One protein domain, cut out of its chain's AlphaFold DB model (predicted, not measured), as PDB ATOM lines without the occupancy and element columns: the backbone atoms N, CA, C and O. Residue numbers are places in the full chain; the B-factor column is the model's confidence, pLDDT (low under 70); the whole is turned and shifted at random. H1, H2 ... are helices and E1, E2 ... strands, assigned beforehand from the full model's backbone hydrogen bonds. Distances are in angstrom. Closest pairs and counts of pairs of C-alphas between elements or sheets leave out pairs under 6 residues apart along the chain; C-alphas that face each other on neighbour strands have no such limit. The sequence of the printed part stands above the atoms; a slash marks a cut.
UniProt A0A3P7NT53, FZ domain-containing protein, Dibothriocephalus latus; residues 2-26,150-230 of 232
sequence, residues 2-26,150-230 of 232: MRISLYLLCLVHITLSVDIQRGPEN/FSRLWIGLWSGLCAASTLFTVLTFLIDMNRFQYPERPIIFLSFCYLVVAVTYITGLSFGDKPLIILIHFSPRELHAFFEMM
ATOM      1  N   MET A   2     114.250 289.805 294.363       50.97
ATOM      2  CA  MET A   2     114.715 288.434 294.662       50.97
ATOM      3  C   MET A   2     116.131 288.363 295.276       50.97
ATOM      4  O   MET A   2     116.355 287.609 296.214       50.97
ATOM      5  N   ARG A   3     117.059 289.232 294.839       60.44
ATOM      6  CA  ARG A   3     118.418 289.332 295.411       60.44
ATOM      7  C   ARG A   3     118.435 289.843 296.864       60.44
ATOM      8  O   ARG A   3     119.177 289.311 297.670       60.44
ATOM      9  N   ILE A   4     117.564 290.798 297.219       57.31
ATOM     10  CA  ILE A   4     117.400 291.330 298.595       57.31
ATOM     11  C   ILE A   4     116.826 290.265 299.538       57.31
ATOM     12  O   ILE A   4     117.255 290.153 300.680       57.31
ATOM     13  N   SER A   5     115.910 289.431 299.036       51.72
ATOM     14  CA  SER A   5     115.391 288.292 299.797       51.72
ATOM     15  C   SER A   5     116.476 287.247 300.074       51.72
ATOM     16  O   SER A   5     116.536 286.733 301.184       51.72
ATOM     17  N   LEU A   6     117.369 286.974 299.113       55.22
ATOM     18  CA  LEU A   6     118.530 286.101 299.329       55.22
ATOM     19  C   LEU A   6     119.528 286.681 300.343       55.22
ATOM     20  O   LEU A   6     120.082 285.924 301.131       55.22
ATOM     21  N   TYR A   7     119.724 288.003 300.372       57.16
ATOM     22  CA  TYR A   7     120.575 288.667 301.367       57.16
ATOM     23  C   TYR A   7     120.075 288.511 302.792       57.16
ATOM     24  O   TYR A   7     120.852 288.181 303.682       57.16
ATOM     25  N   LEU A   8     118.778 288.747 303.000       55.66
ATOM     26  CA  LEU A   8     118.155 288.557 304.303       55.66
ATOM     27  C   LEU A   8     118.196 287.083 304.697       55.66
ATOM     28  O   LEU A   8     118.514 286.791 305.837       55.66
ATOM     29  N   LEU A   9     117.978 286.160 303.756       57.50
ATOM     30  CA  LEU A   9     118.066 284.725 304.020       57.50
ATOM     31  C   LEU A   9     119.494 284.267 304.347       57.50
ATOM     32  O   LEU A   9     119.646 283.518 305.298       57.50
ATOM     33  N   CYS A  10     120.533 284.738 303.647       59.22
ATOM     34  CA  CYS A  10     121.936 284.416 303.951       59.22
ATOM     35  C   CYS A  10     122.404 285.029 305.273       59.22
ATOM     36  O   CYS A  10     123.040 284.340 306.062       59.22
ATOM     37  N   LEU A  11     122.073 286.296 305.547       61.41
ATOM     38  CA  LEU A  11     122.358 286.918 306.843       61.41
ATOM     39  C   LEU A  11     121.651 286.162 307.968       61.41
ATOM     40  O   LEU A  11     122.282 285.853 308.970       61.41
ATOM     41  N   VAL A  12     120.386 285.786 307.763       58.09
ATOM     42  CA  VAL A  12     119.613 284.971 308.705       58.09
ATOM     43  C   VAL A  12     120.236 283.579 308.870       58.09
ATOM     44  O   VAL A  12     120.408 283.150 310.002       58.09
ATOM     45  N   HIS A  13     120.677 282.905 307.803       60.38
ATOM     46  CA  HIS A  13     121.322 281.584 307.870       60.38
ATOM     47  C   HIS A  13     122.680 281.628 308.589       60.38
ATOM     48  O   HIS A  13     122.965 280.776 309.428       60.38
ATOM     49  N   ILE A  14     123.493 282.654 308.320       61.47
ATOM     50  CA  ILE A  14     124.775 282.888 308.998       61.47
ATOM     51  C   ILE A  14     124.538 283.181 310.485       61.47
ATOM     52  O   ILE A  14     125.249 282.639 311.327       61.47
ATOM     53  N   THR A  15     123.511 283.965 310.833       58.44
ATOM     54  CA  THR A  15     123.148 284.216 312.240       58.44
ATOM     55  C   THR A  15     122.505 283.013 312.934       58.44
ATOM     56  O   THR A  15     122.691 282.854 314.132       58.44
ATOM     57  N   LEU A  16     121.790 282.149 312.203       53.75
ATOM     58  CA  LEU A  16     121.176 280.914 312.718       53.75
ATOM     59  C   LEU A  16     122.182 279.764 312.872       53.75
ATOM     60  O   LEU A  16     121.874 278.778 313.528       53.75
ATOM     61  N   SER A  17     123.373 279.878 312.278       62.88
ATOM     62  CA  SER A  17     124.451 278.886 312.403       62.88
ATOM     63  C   SER A  17     125.330 279.111 313.641       62.88
ATOM     64  O   SER A  17     126.260 278.339 313.881       62.88
ATOM     65  N   VAL A  18     125.075 280.185 314.398       65.38
ATOM     66  CA  VAL A  18     125.815 280.550 315.610       65.38
ATOM     67  C   VAL A  18     124.927 280.302 316.821       65.38
ATOM     68  O   VAL A  18     124.088 281.131 317.171       65.38
ATOM     69  N   ASP A  19     125.151 279.176 317.491       68.12
ATOM     70  CA  ASP A  19     124.530 278.887 318.779       68.12
ATOM     71  C   ASP A  19     125.424 279.410 319.906       68.12
ATOM     72  O   ASP A  19     126.558 278.962 320.107       68.12
ATOM     73  N   ILE A  20     124.906 280.389 320.651       68.69
ATOM     74  CA  ILE A  20     125.566 280.938 321.837       68.69
ATOM     75  C   ILE A  20     125.012 280.210 323.056       68.69
ATOM     76  O   ILE A  20     123.934 280.535 323.560       68.69
ATOM     77  N   GLN A  21     125.768 279.238 323.556       72.81
ATOM     78  CA  GLN A  21     125.429 278.534 324.785       72.81
ATOM     79  C   GLN A  21     126.186 279.137 325.967       72.81
ATOM     80  O   GLN A  21     127.365 279.489 325.883       72.81
ATOM     81  N   ARG A  22     125.502 279.261 327.110       72.94
ATOM     82  CA  ARG A  22     126.161 279.602 328.374       72.94
ATOM     83  C   ARG A  22     127.047 278.417 328.753       72.94
ATOM     84  O   ARG A  22     126.544 277.306 328.890       72.94
ATOM     85  N   GLY A  23     128.349 278.649 328.882       62.38
ATOM     86  CA  GLY A  23     129.274 277.623 329.345       62.38
ATOM     87  C   GLY A  23     128.967 277.231 330.792       62.38
ATOM     88  O   GLY A  23     128.343 278.017 331.518       62.38
ATOM     89  N   PRO A  24     129.379 276.030 331.229       60.78
ATOM     90  CA  PRO A  24     129.208 275.615 332.614       60.78
ATOM     91  C   PRO A  24     129.884 276.632 333.543       60.78
ATOM     92  O   PRO A  24     131.042 276.995 333.346       60.78
ATOM     93  N   GLU A  25     129.147 277.106 334.553       63.84
ATOM     94  CA  GLU A  25     129.635 278.092 335.534       63.84
ATOM     95  C   GLU A  25     130.822 277.548 336.351       63.84
ATOM     96  O   GLU A  25     131.670 278.310 336.811       63.84
ATOM     97  N   ASN A  26     130.928 276.218 336.449       58.88
ATOM     98  CA  ASN A  26     132.088 275.505 336.962       58.88
ATOM     99  C   ASN A  26     132.367 274.259 336.084       58.88
ATOM    100  O   ASN A  26     131.626 273.280 336.176       58.88
ATOM    101  N   PHE A 150     141.539 299.199 328.375       90.44
ATOM    102  CA  PHE A 150     142.244 299.577 327.157       90.44
ATOM    103  C   PHE A 150     142.341 298.398 326.184       90.44
ATOM    104  O   PHE A 150     141.888 298.526 325.054       90.44
ATOM    105  N   SER A 151     142.819 297.228 326.623       87.88
ATOM    106  CA  SER A 151     142.919 296.037 325.771       87.88
ATOM    107  C   SER A 151     141.563 295.603 325.213       87.88
ATOM    108  O   SER A 151     141.476 295.289 324.031       87.88
ATOM    109  N   ARG A 152     140.490 295.630 326.016       85.81
ATOM    110  CA  ARG A 152     139.137 295.278 325.545       85.81
ATOM    111  C   ARG A 152     138.592 296.275 324.526       85.81
ATOM    112  O   ARG A 152     138.049 295.853 323.511       85.81
ATOM    113  N   LEU A 153     138.757 297.575 324.773       89.50
ATOM    114  CA  LEU A 153     138.347 298.620 323.833       89.50
ATOM    115  C   LEU A 153     139.148 298.529 322.530       89.50
ATOM    116  O   LEU A 153     138.582 298.626 321.446       89.50
ATOM    117  N   TRP A 154     140.457 298.312 322.641       93.44
ATOM    118  CA  TRP A 154     141.368 298.185 321.512       93.44
ATOM    119  C   TRP A 154     141.002 296.987 320.640       93.44
ATOM    120  O   TRP A 154     140.747 297.151 319.449       93.44
ATOM    121  N   ILE A 155     140.899 295.794 321.237       91.31
ATOM    122  CA  ILE A 155     140.495 294.574 320.528       91.31
ATOM    123  C   ILE A 155     139.113 294.764 319.897       91.31
ATOM    124  O   ILE A 155     138.943 294.413 318.735       91.31
ATOM    125  N   GLY A 156     138.165 295.389 320.604       89.75
ATOM    126  CA  GLY A 156     136.823 295.660 320.083       89.75
ATOM    127  C   GLY A 156     136.779 296.614 318.895       89.75
ATOM    128  O   GLY A 156     136.023 296.394 317.949       89.75
ATOM    129  N   LEU A 157     137.609 297.655 318.909       93.56
ATOM    130  CA  LEU A 157     137.712 298.599 317.802       93.56
ATOM    131  C   LEU A 157     138.263 297.910 316.547       93.56
ATOM    132  O   LEU A 157     137.672 298.013 315.472       93.56
ATOM    133  N   TRP A 158     139.364 297.167 316.689       94.19
ATOM    134  CA  TRP A 158     139.994 296.471 315.566       94.19
ATOM    135  C   TRP A 158     139.155 295.301 315.053       94.19
ATOM    136  O   TRP A 158     139.067 295.106 313.840       94.19
ATOM    137  N   SER A 159     138.474 294.565 315.936       90.00
ATOM    138  CA  SER A 159     137.543 293.511 315.524       90.00
ATOM    139  C   SER A 159     136.323 294.086 314.808       90.00
ATOM    140  O   SER A 159     135.890 293.521 313.811       90.00
ATOM    141  N   GLY A 160     135.787 295.225 315.263       90.25
ATOM    142  CA  GLY A 160     134.664 295.902 314.612       90.25
ATOM    143  C   GLY A 160     135.008 296.394 313.203       90.25
ATOM    144  O   GLY A 160     134.250 296.156 312.263       90.25
ATOM    145  N   LEU A 161     136.181 297.012 313.034       92.75
ATOM    146  CA  LEU A 161     136.678 297.428 311.719       92.75
ATOM    147  C   LEU A 161     136.912 296.229 310.788       92.75
ATOM    148  O   LEU A 161     136.555 296.290 309.612       92.75
ATOM    149  N   CYS A 162     137.459 295.130 311.316       89.94
ATOM    150  CA  CYS A 162     137.658 293.886 310.571       89.94
ATOM    151  C   CYS A 162     136.327 293.231 310.165       89.94
ATOM    152  O   CYS A 162     136.182 292.782 309.030       89.94
ATOM    153  N   ALA A 163     135.326 293.222 311.049       87.69
ATOM    154  CA  ALA A 163     133.994 292.710 310.736       87.69
ATOM    155  C   ALA A 163     133.325 293.529 309.625       87.69
ATOM    156  O   ALA A 163     132.768 292.959 308.694       87.69
ATOM    157  N   ALA A 164     133.420 294.862 309.680       88.00
ATOM    158  CA  ALA A 164     132.848 295.731 308.654       88.00
ATOM    159  C   ALA A 164     133.514 295.528 307.280       88.00
ATOM    160  O   ALA A 164     132.815 295.438 306.270       88.00
ATOM    161  N   SER A 165     134.849 295.420 307.237       91.00
ATOM    162  CA  SER A 165     135.584 295.227 305.982       91.00
ATOM    163  C   SER A 165     135.337 293.847 305.367       91.00
ATOM    164  O   SER A 165     135.018 293.757 304.185       91.00
ATOM    165  N   THR A 166     135.400 292.781 306.166       85.38
ATOM    166  CA  THR A 166     135.164 291.402 305.701       85.38
ATOM    167  C   THR A 166     133.711 291.158 305.303       85.38
ATOM    168  O   THR A 166     133.466 290.506 304.286       85.38
ATOM    169  N   LEU A 167     132.742 291.735 306.027       82.31
ATOM    170  CA  LEU A 167     131.328 291.687 305.650       82.31
ATOM    171  C   LEU A 167     131.109 292.346 304.289       82.31
ATOM    172  O   LEU A 167     130.432 291.773 303.440       82.31
ATOM    173  N   PHE A 168     131.710 293.515 304.055       83.88
ATOM    174  CA  PHE A 168     131.632 294.190 302.764       83.88
ATOM    175  C   PHE A 168     132.252 293.354 301.628       83.88
ATOM    176  O   PHE A 168     131.658 293.249 300.552       83.88
ATOM    177  N   THR A 169     133.400 292.708 301.863       83.25
ATOM    178  CA  THR A 169     134.057 291.824 300.882       83.25
ATOM    179  C   THR A 169     133.210 290.597 300.536       83.25
ATOM    180  O   THR A 169     133.009 290.312 299.355       83.25
ATOM    181  N   VAL A 170     132.660 289.901 301.536       76.62
ATOM    182  CA  VAL A 170     131.777 288.741 301.313       76.62
ATOM    183  C   VAL A 170     130.493 289.174 300.600       76.62
ATOM    184  O   VAL A 170     130.077 288.533 299.638       76.62
ATOM    185  N   LEU A 171     129.898 290.300 301.007       71.94
ATOM    186  CA  LEU A 171     128.695 290.853 300.382       71.94
ATOM    187  C   LEU A 171     128.926 291.173 298.900       71.94
ATOM    188  O   LEU A 171     128.101 290.825 298.061       71.94
ATOM    189  N   THR A 172     130.062 291.792 298.575       79.38
ATOM    190  CA  THR A 172     130.429 292.155 297.197       79.38
ATOM    191  C   THR A 172     130.631 290.920 296.323       79.38
ATOM    192  O   THR A 172     130.187 290.903 295.177       79.38
ATOM    193  N   PHE A 173     131.223 289.857 296.869       71.94
ATOM    194  CA  PHE A 173     131.354 288.583 296.164       71.94
ATOM    195  C   PHE A 173     129.994 287.923 295.889       71.94
ATOM    196  O   PHE A 173     129.745 287.464 294.777       71.94
ATOM    197  N   LEU A 174     129.081 287.930 296.864       67.50
ATOM    198  CA  LEU A 174     127.746 287.342 296.703       67.50
ATOM    199  C   LEU A 174     126.867 288.096 295.681       67.50
ATOM    200  O   LEU A 174     125.924 287.512 295.146       67.50
ATOM    201  N   ILE A 175     127.162 289.369 295.374       73.44
ATOM    202  CA  ILE A 175     126.477 290.132 294.306       73.44
ATOM    203  C   ILE A 175     126.799 289.577 292.927       73.44
ATOM    204  O   ILE A 175     125.907 289.499 292.072       73.44
ATOM    205  N   ASP A 176     128.076 289.285 292.700       68.12
ATOM    206  CA  ASP A 176     128.618 289.002 291.379       68.12
ATOM    207  C   ASP A 176     129.751 287.974 291.452       68.12
ATOM    208  O   ASP A 176     130.925 288.259 291.218       68.12
ATOM    209  N   MET A 177     129.369 286.740 291.767       65.69
ATOM    210  CA  MET A 177     130.273 285.588 291.783       65.69
ATOM    211  C   MET A 177     130.835 285.265 290.387       65.69
ATOM    212  O   MET A 177     131.934 284.731 290.266       65.69
ATOM    213  N   ASN A 178     130.111 285.635 289.325       65.88
ATOM    214  CA  ASN A 178     130.513 285.375 287.941       65.88
ATOM    215  C   ASN A 178     131.648 286.290 287.465       65.88
ATOM    216  O   ASN A 178     132.316 285.968 286.484       65.88
ATOM    217  N   ARG A 179     131.873 287.419 288.149       70.00
ATOM    218  CA  ARG A 179     132.967 288.350 287.855       70.00
ATOM    219  C   ARG A 179     134.329 287.772 288.215       70.00
ATOM    220  O   ARG A 179     135.305 288.117 287.557       70.00
ATOM    221  N   PHE A 180     134.379 286.932 289.249       66.19
ATOM    222  CA  PHE A 180     135.626 286.538 289.881       66.19
ATOM    223  C   PHE A 180     136.050 285.134 289.434       66.19
ATOM    224  O   PHE A 180     135.542 284.124 289.927       66.19
ATOM    225  N   GLN A 181     136.950 285.052 288.458       67.12
ATOM    226  CA  GLN A 181     137.477 283.783 287.942       67.12
ATOM    227  C   GLN A 181     138.778 283.429 288.680       67.12
ATOM    228  O   GLN A 181     139.442 284.281 289.267       67.12
ATOM    229  N   TYR A 182     139.153 282.150 288.711       51.97
ATOM    230  CA  TYR A 182     140.438 281.723 289.281       51.97
ATOM    231  C   TYR A 182     141.573 282.544 288.629       51.97
ATOM    232  O   TYR A 182     141.643 282.534 287.398       51.97
ATOM    233  N   PRO A 183     142.399 283.322 289.368       61.00
ATOM    234  CA  PRO A 183     143.029 283.012 290.661       61.00
ATOM    235  C   PRO A 183     142.545 283.803 291.903       61.00
ATOM    236  O   PRO A 183     143.166 283.698 292.958       61.00
ATOM    237  N   GLU A 184     141.472 284.598 291.831       65.25
ATOM    238  CA  GLU A 184     141.091 285.527 292.925       65.25
ATOM    239  C   GLU A 184     140.135 284.945 293.993       65.25
ATOM    240  O   GLU A 184     139.936 285.532 295.060       65.25
ATOM    241  N   ARG A 185     139.603 283.737 293.761       69.44
ATOM    242  CA  ARG A 185     138.661 283.030 294.655       69.44
ATOM    243  C   ARG A 185     139.167 282.705 296.081       69.44
ATOM    244  O   ARG A 185     138.356 282.757 297.007       69.44
ATOM    245  N   PRO A 186     140.468 282.439 296.330       74.75
ATOM    246  CA  PRO A 186     140.978 282.165 297.680       74.75
ATOM    247  C   PRO A 186     140.812 283.321 298.688       74.75
ATOM    248  O   PRO A 186     140.718 283.085 299.893       74.75
ATOM    249  N   ILE A 187     140.731 284.571 298.216       79.00
ATOM    250  CA  ILE A 187     140.606 285.772 299.067       79.00
ATOM    251  C   ILE A 187     139.262 285.797 299.818       79.00
ATOM    252  O   ILE A 187     139.169 286.315 300.935       79.00
ATOM    253  N   ILE A 188     138.216 285.203 299.238       75.31
ATOM    254  CA  ILE A 188     136.873 285.158 299.836       75.31
ATOM    255  C   ILE A 188     136.826 284.175 301.006       75.31
ATOM    256  O   ILE A 188     136.236 284.491 302.036       75.31
ATOM    257  N   PHE A 189     137.495 283.024 300.888       72.81
ATOM    258  CA  PHE A 189     137.603 282.063 301.989       72.81
ATOM    259  C   PHE A 189     138.339 282.675 303.182       72.81
ATOM    260  O   PHE A 189     137.860 282.617 304.312       72.81
ATOM    261  N   LEU A 190     139.453 283.358 302.913       79.44
ATOM    262  CA  LEU A 190     140.213 284.074 303.930       79.44
ATOM    263  C   LEU A 190     139.343 285.134 304.630       79.44
ATOM    264  O   LEU A 190     139.312 285.217 305.856       79.44
ATOM    265  N   SER A 191     138.574 285.895 303.851       83.81
ATOM    266  CA  SER A 191     137.660 286.921 304.362       83.81
ATOM    267  C   SER A 191     136.520 286.326 305.201       83.81
ATOM    268  O   SER A 191     136.158 286.900 306.225       83.81
ATOM    269  N   PHE A 192     135.999 285.153 304.831       77.56
ATOM    270  CA  PHE A 192     134.997 284.421 305.609       77.56
ATOM    271  C   PHE A 192     135.550 283.921 306.952       77.56
ATOM    272  O   PHE A 192     134.923 284.116 307.993       77.56
ATOM    273  N   CYS A 193     136.753 283.341 306.960       79.94
ATOM    274  CA  CYS A 193     137.421 282.926 308.194       79.94
ATOM    275  C   CYS A 193     137.658 284.117 309.136       79.94
ATOM    276  O   CYS A 193     137.403 284.018 310.336       79.94
ATOM    277  N   TYR A 194     138.087 285.262 308.597       83.19
ATOM    278  CA  TYR A 194     138.269 286.474 309.396       83.19
ATOM    279  C   TYR A 194     136.947 287.057 309.909       83.19
ATOM    280  O   TYR A 194     136.923 287.558 311.033       83.19
ATOM    281  N   LEU A 195     135.846 286.934 309.159       81.19
ATOM    282  CA  LEU A 195     134.513 287.323 309.628       81.19
ATOM    283  C   LEU A 195     134.084 286.484 310.840       81.19
ATOM    284  O   LEU A 195     133.635 287.039 311.842       81.19
ATOM    285  N   VAL A 196     134.281 285.162 310.785       81.12
ATOM    286  CA  VAL A 196     133.999 284.255 311.909       81.12
ATOM    287  C   VAL A 196     134.802 284.653 313.147       81.12
ATOM    288  O   VAL A 196     134.237 284.835 314.226       81.12
ATOM    289  N   VAL A 197     136.111 284.863 312.993       84.62
ATOM    290  CA  VAL A 197     136.985 285.292 314.093       84.62
ATOM    291  C   VAL A 197     136.527 286.638 314.662       84.62
ATOM    292  O   VAL A 197     136.395 286.778 315.878       84.62
ATOM    293  N   ALA A 198     136.209 287.617 313.815       86.75
ATOM    294  CA  ALA A 198     135.742 288.924 314.265       86.75
ATOM    295  C   ALA A 198     134.429 288.838 315.069       86.75
ATOM    296  O   ALA A 198     134.309 289.491 316.108       86.75
ATOM    297  N   VAL A 199     133.481 287.986 314.656       82.81
ATOM    298  CA  VAL A 199     132.228 287.739 315.394       82.81
ATOM    299  C   VAL A 199     132.501 287.148 316.778       82.81
ATOM    300  O   VAL A 199     131.905 287.608 317.749       82.81
ATOM    301  N   THR A 200     133.433 286.196 316.913       82.75
ATOM    302  CA  THR A 200     133.773 285.631 318.237       82.75
ATOM    303  C   THR A 200     134.291 286.692 319.212       82.75
ATOM    304  O   THR A 200     133.859 286.726 320.367       82.75
ATOM    305  N   TYR A 201     135.140 287.614 318.743       87.12
ATOM    306  CA  TYR A 201     135.643 288.724 319.557       87.12
ATOM    307  C   TYR A 201     134.533 289.704 319.960       87.12
ATOM    308  O   TYR A 201     134.497 290.143 321.111       87.12
ATOM    309  N   ILE A 202     133.603 290.019 319.052       85.94
ATOM    310  CA  ILE A 202     132.465 290.907 319.339       85.94
ATOM    311  C   ILE A 202     131.529 290.269 320.373       85.94
ATOM    312  O   ILE A 202     131.175 290.915 321.359       85.94
ATOM    313  N   THR A 203     131.190 288.989 320.208       82.25
ATOM    314  CA  THR A 203     130.357 288.245 321.163       82.25
ATOM    315  C   THR A 203     131.010 288.194 322.548       82.25
ATOM    316  O   THR A 203     130.341 288.439 323.554       82.25
ATOM    317  N   GLY A 204     132.327 287.973 322.623       82.88
ATOM    318  CA  GLY A 204     133.072 288.016 323.887       82.88
ATOM    319  C   GLY A 204     133.001 289.377 324.597       82.88
ATOM    320  O   GLY A 204     132.937 289.438 325.825       82.88
ATOM    321  N   LEU A 205     132.939 290.483 323.847       83.56
ATOM    322  CA  LEU A 205     132.774 291.822 324.419       83.56
ATOM    323  C   LEU A 205     131.351 292.087 324.918       83.56
ATOM    324  O   LEU A 205     131.192 292.725 325.959       83.56
ATOM    325  N   SER A 206     130.327 291.599 324.215       82.00
ATOM    326  CA  SER A 206     128.923 291.816 324.590       82.00
ATOM    327  C   SER A 206     128.522 291.072 325.863       82.00
ATOM    328  O   SER A 206     127.769 291.609 326.676       82.00
ATOM    329  N   PHE A 207     129.017 289.848 326.060       81.69
ATOM    330  CA  PHE A 207     128.618 289.018 327.198       81.69
ATOM    331  C   PHE A 207     129.555 289.107 328.420       81.69
ATOM    332  O   PHE A 207     129.187 288.645 329.508       81.69
ATOM    333  N   GLY A 208     130.718 289.751 328.285       78.00
ATOM    334  CA  GLY A 208     131.650 290.009 329.384       78.00
ATOM    335  C   GLY A 208     132.402 288.760 329.855       78.00
ATOM    336  O   GLY A 208     132.733 287.888 329.064       78.00
ATOM    337  N   ASP A 209     132.684 288.672 331.158       73.88
ATOM    338  CA  ASP A 209     133.514 287.606 331.759       73.88
ATOM    339  C   ASP A 209     132.754 286.291 332.012       73.88
ATOM    340  O   ASP A 209     133.168 285.465 332.823       73.88
ATOM    341  N   LYS A 210     131.601 286.103 331.367       78.00
ATOM    342  CA  LYS A 210     130.808 284.884 331.522       78.00
ATOM    343  C   LYS A 210     131.396 283.786 330.634       78.00
ATOM    344  O   LYS A 210     131.703 284.071 329.478       78.00
ATOM    345  N   PRO A 211     131.510 282.538 331.120       69.56
ATOM    346  CA  PRO A 211     131.903 281.431 330.263       69.56
ATOM    347  C   PRO A 211     130.826 281.238 329.192       69.56
ATOM    348  O   PRO A 211     129.646 281.068 329.507       69.56
ATOM    349  N   LEU A 212     131.223 281.295 327.924       72.06
ATOM    350  CA  LEU A 212     130.355 281.041 326.777       72.06
ATOM    351  C   LEU A 212     131.000 280.007 325.878       72.06
ATOM    352  O   LEU A 212     132.208 280.034 325.651       72.06
ATOM    353  N   ILE A 213     130.163 279.127 325.351       70.12
ATOM    354  CA  ILE A 213     130.517 278.184 324.305       70.12
ATOM    355  C   ILE A 213     129.863 278.720 323.035       70.12
ATOM    356  O   ILE A 213     128.639 278.840 322.957       70.12
ATOM    357  N   ILE A 214     130.690 279.090 322.060       70.12
ATOM    358  CA  ILE A 214     130.228 279.519 320.741       70.12
ATOM    359  C   ILE A 214     130.331 278.300 319.830       70.12
ATOM    360  O   ILE A 214     131.432 277.909 319.444       70.12
ATOM    361  N   LEU A 215     129.190 277.685 319.520       67.06
ATOM    362  CA  LEU A 215     129.117 276.580 318.570       67.06
ATOM    363  C   LEU A 215     128.758 277.140 317.199       67.06
ATOM    364  O   LEU A 215     127.703 277.744 317.012       67.06
ATOM    365  N   ILE A 216     129.659 276.943 316.240       67.38
ATOM    366  CA  ILE A 216     129.425 277.301 314.843       67.38
ATOM    367  C   ILE A 216     129.061 276.015 314.116       67.38
ATOM    368  O   ILE A 216     129.923 275.174 313.853       67.38
ATOM    369  N   HIS A 217     127.778 275.840 313.821       62.28
ATOM    370  CA  HIS A 217     127.290 274.636 313.171       62.28
ATOM    371  C   HIS A 217     127.375 274.783 311.645       62.28
ATOM    372  O   HIS A 217     126.472 275.319 311.005       62.28
ATOM    373  N   PHE A 218     128.462 274.289 311.046       58.94
ATOM    374  CA  PHE A 218     128.582 274.186 309.588       58.94
ATOM    375  C   PHE A 218     128.011 272.851 309.101       58.94
ATOM    376  O   PHE A 218     128.561 271.789 309.386       58.94
ATOM    377  N   SER A 219     126.913 272.885 308.342       54.34
ATOM    378  CA  SER A 219     126.402 271.678 307.680       54.34
ATOM    379  C   SER A 219     127.414 271.187 306.628       54.34
ATOM    380  O   SER A 219     127.890 271.998 305.829       54.34
ATOM    381  N   PRO A 220     127.701 269.872 306.534       54.88
ATOM    382  CA  PRO A 220     128.581 269.312 305.502       54.88
ATOM    383  C   PRO A 220     128.157 269.689 304.075       54.88
ATOM    384  O   PRO A 220     128.990 269.801 303.184       54.88
ATOM    385  N   ARG A 221     126.856 269.925 303.861       50.25
ATOM    386  CA  ARG A 221     126.278 270.309 302.566       50.25
ATOM    387  C   ARG A 221     126.571 271.767 302.192       50.25
ATOM    388  O   ARG A 221     126.773 272.045 301.017       50.25
ATOM    389  N   GLU A 222     126.642 272.662 303.176       56.91
ATOM    390  CA  GLU A 222     127.048 274.068 303.000       56.91
ATOM    391  C   GLU A 222     128.545 274.151 302.685       56.91
ATOM    392  O   GLU A 222     128.951 274.851 301.763       56.91
ATOM    393  N   LEU A 223     129.361 273.360 303.394       57.12
ATOM    394  CA  LEU A 223     130.797 273.257 303.137       57.12
ATOM    395  C   LEU A 223     131.071 272.682 301.738       57.12
ATOM    396  O   LEU A 223     131.922 273.193 301.017       57.12
ATOM    397  N   HIS A 224     130.307 271.665 301.326       54.72
ATOM    398  CA  HIS A 224     130.409 271.071 299.994       54.72
ATOM    399  C   HIS A 224     129.945 272.034 298.893       54.72
ATOM    400  O   HIS A 224     130.632 272.171 297.893       54.72
ATOM    401  N   ALA A 225     128.841 272.768 299.088       54.81
ATOM    402  CA  ALA A 225     128.396 273.802 298.150       54.81
ATOM    403  C   ALA A 225     129.410 274.956 298.023       54.81
ATOM    404  O   ALA A 225     129.591 275.504 296.938       54.81
ATOM    405  N   PHE A 226     130.101 275.296 299.115       53.88
ATOM    406  CA  PHE A 226     131.170 276.292 299.122       53.88
ATOM    407  C   PHE A 226     132.425 275.808 298.377       53.88
ATOM    408  O   PHE A 226     133.027 276.571 297.626       53.88
ATOM    409  N   PHE A 227     132.801 274.535 298.542       54.03
ATOM    410  CA  PHE A 227     133.896 273.909 297.793       54.03
ATOM    411  C   PHE A 227     133.561 273.723 296.300       54.03
ATOM    412  O   PHE A 227     134.404 273.994 295.450       54.03
ATOM    413  N   GLU A 228     132.328 273.338 295.966       53.84
ATOM    414  CA  GLU A 228     131.830 273.218 294.585       53.84
ATOM    415  C   GLU A 228     131.811 274.575 293.865       53.84
ATOM    416  O   GLU A 228     132.301 274.684 292.745       53.84
ATOM    417  N   MET A 229     131.372 275.653 294.531       52.78
ATOM    418  CA  MET A 229     131.487 277.027 294.005       52.78
ATOM    419  C   MET A 229     132.942 277.504 293.820       52.78
ATOM    420  O   MET A 229     133.174 278.555 293.224       52.78
ATOM    421  N   MET A 230     133.938 276.780 294.334       44.41
ATOM    422  CA  MET A 230     135.359 277.118 294.202       44.41
ATOM    423  C   MET A 230     136.060 276.324 293.090       44.41
ATOM    424  O   MET A 230     137.027 276.826 292.518       44.41
TER     425      MET A 230
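This is residues 2 to 26 and 150 to 230 of the 232 residues of the protein "FZ domain-containing protein" of Dibothriocephalus latus (UniProt A0A3P7NT53). A two-strand antiparallel ribbon, E1 and E2, packs on H3 of a long helical hairpin, H2 and H3; H1 and H4 extend from one end of the ribbon. The 106 printed residues, mostly helix, run H1 E1 H2 H3 E2 H4. The whole is only just loose, close to compact, with a radius of gyration of the C-alphas of 15.7 A, and elongated, 48 by 30 by 26 A.

E1, residues 18 to 22, and E2, residues 212 to 216, are antiparallel; N 19 and O 215, 3.0 A apart, are within hydrogen-bond range. H3, residues 186 to 207, has C-alpha 200 7.5 A from C-alpha 214, their closest pair. H2, residues 150 to 175, touches H3 at a steep tilt of 40 degrees, opposite ways; closest are C-alphas 159 and 198, 5.1 A. H1, residues 2 to 16, is near H2; H4, residues 220 to 230, is near H3. In these four helices every O i to N i+4 pair is within hydrogen-bond range.

H2 measures 37.6 A, H3 32.7 A. C-alpha 2 is at (114.715, 288.434, 294.662), C-alpha 230 at (135.359, 277.118, 294.202).

Residues 27 to 149 are cut out; C-alphas 26 and 150 are 27.9 A apart. No link printed whole is long. Fifty residues have pLDDT under 70, among them 2 to 20.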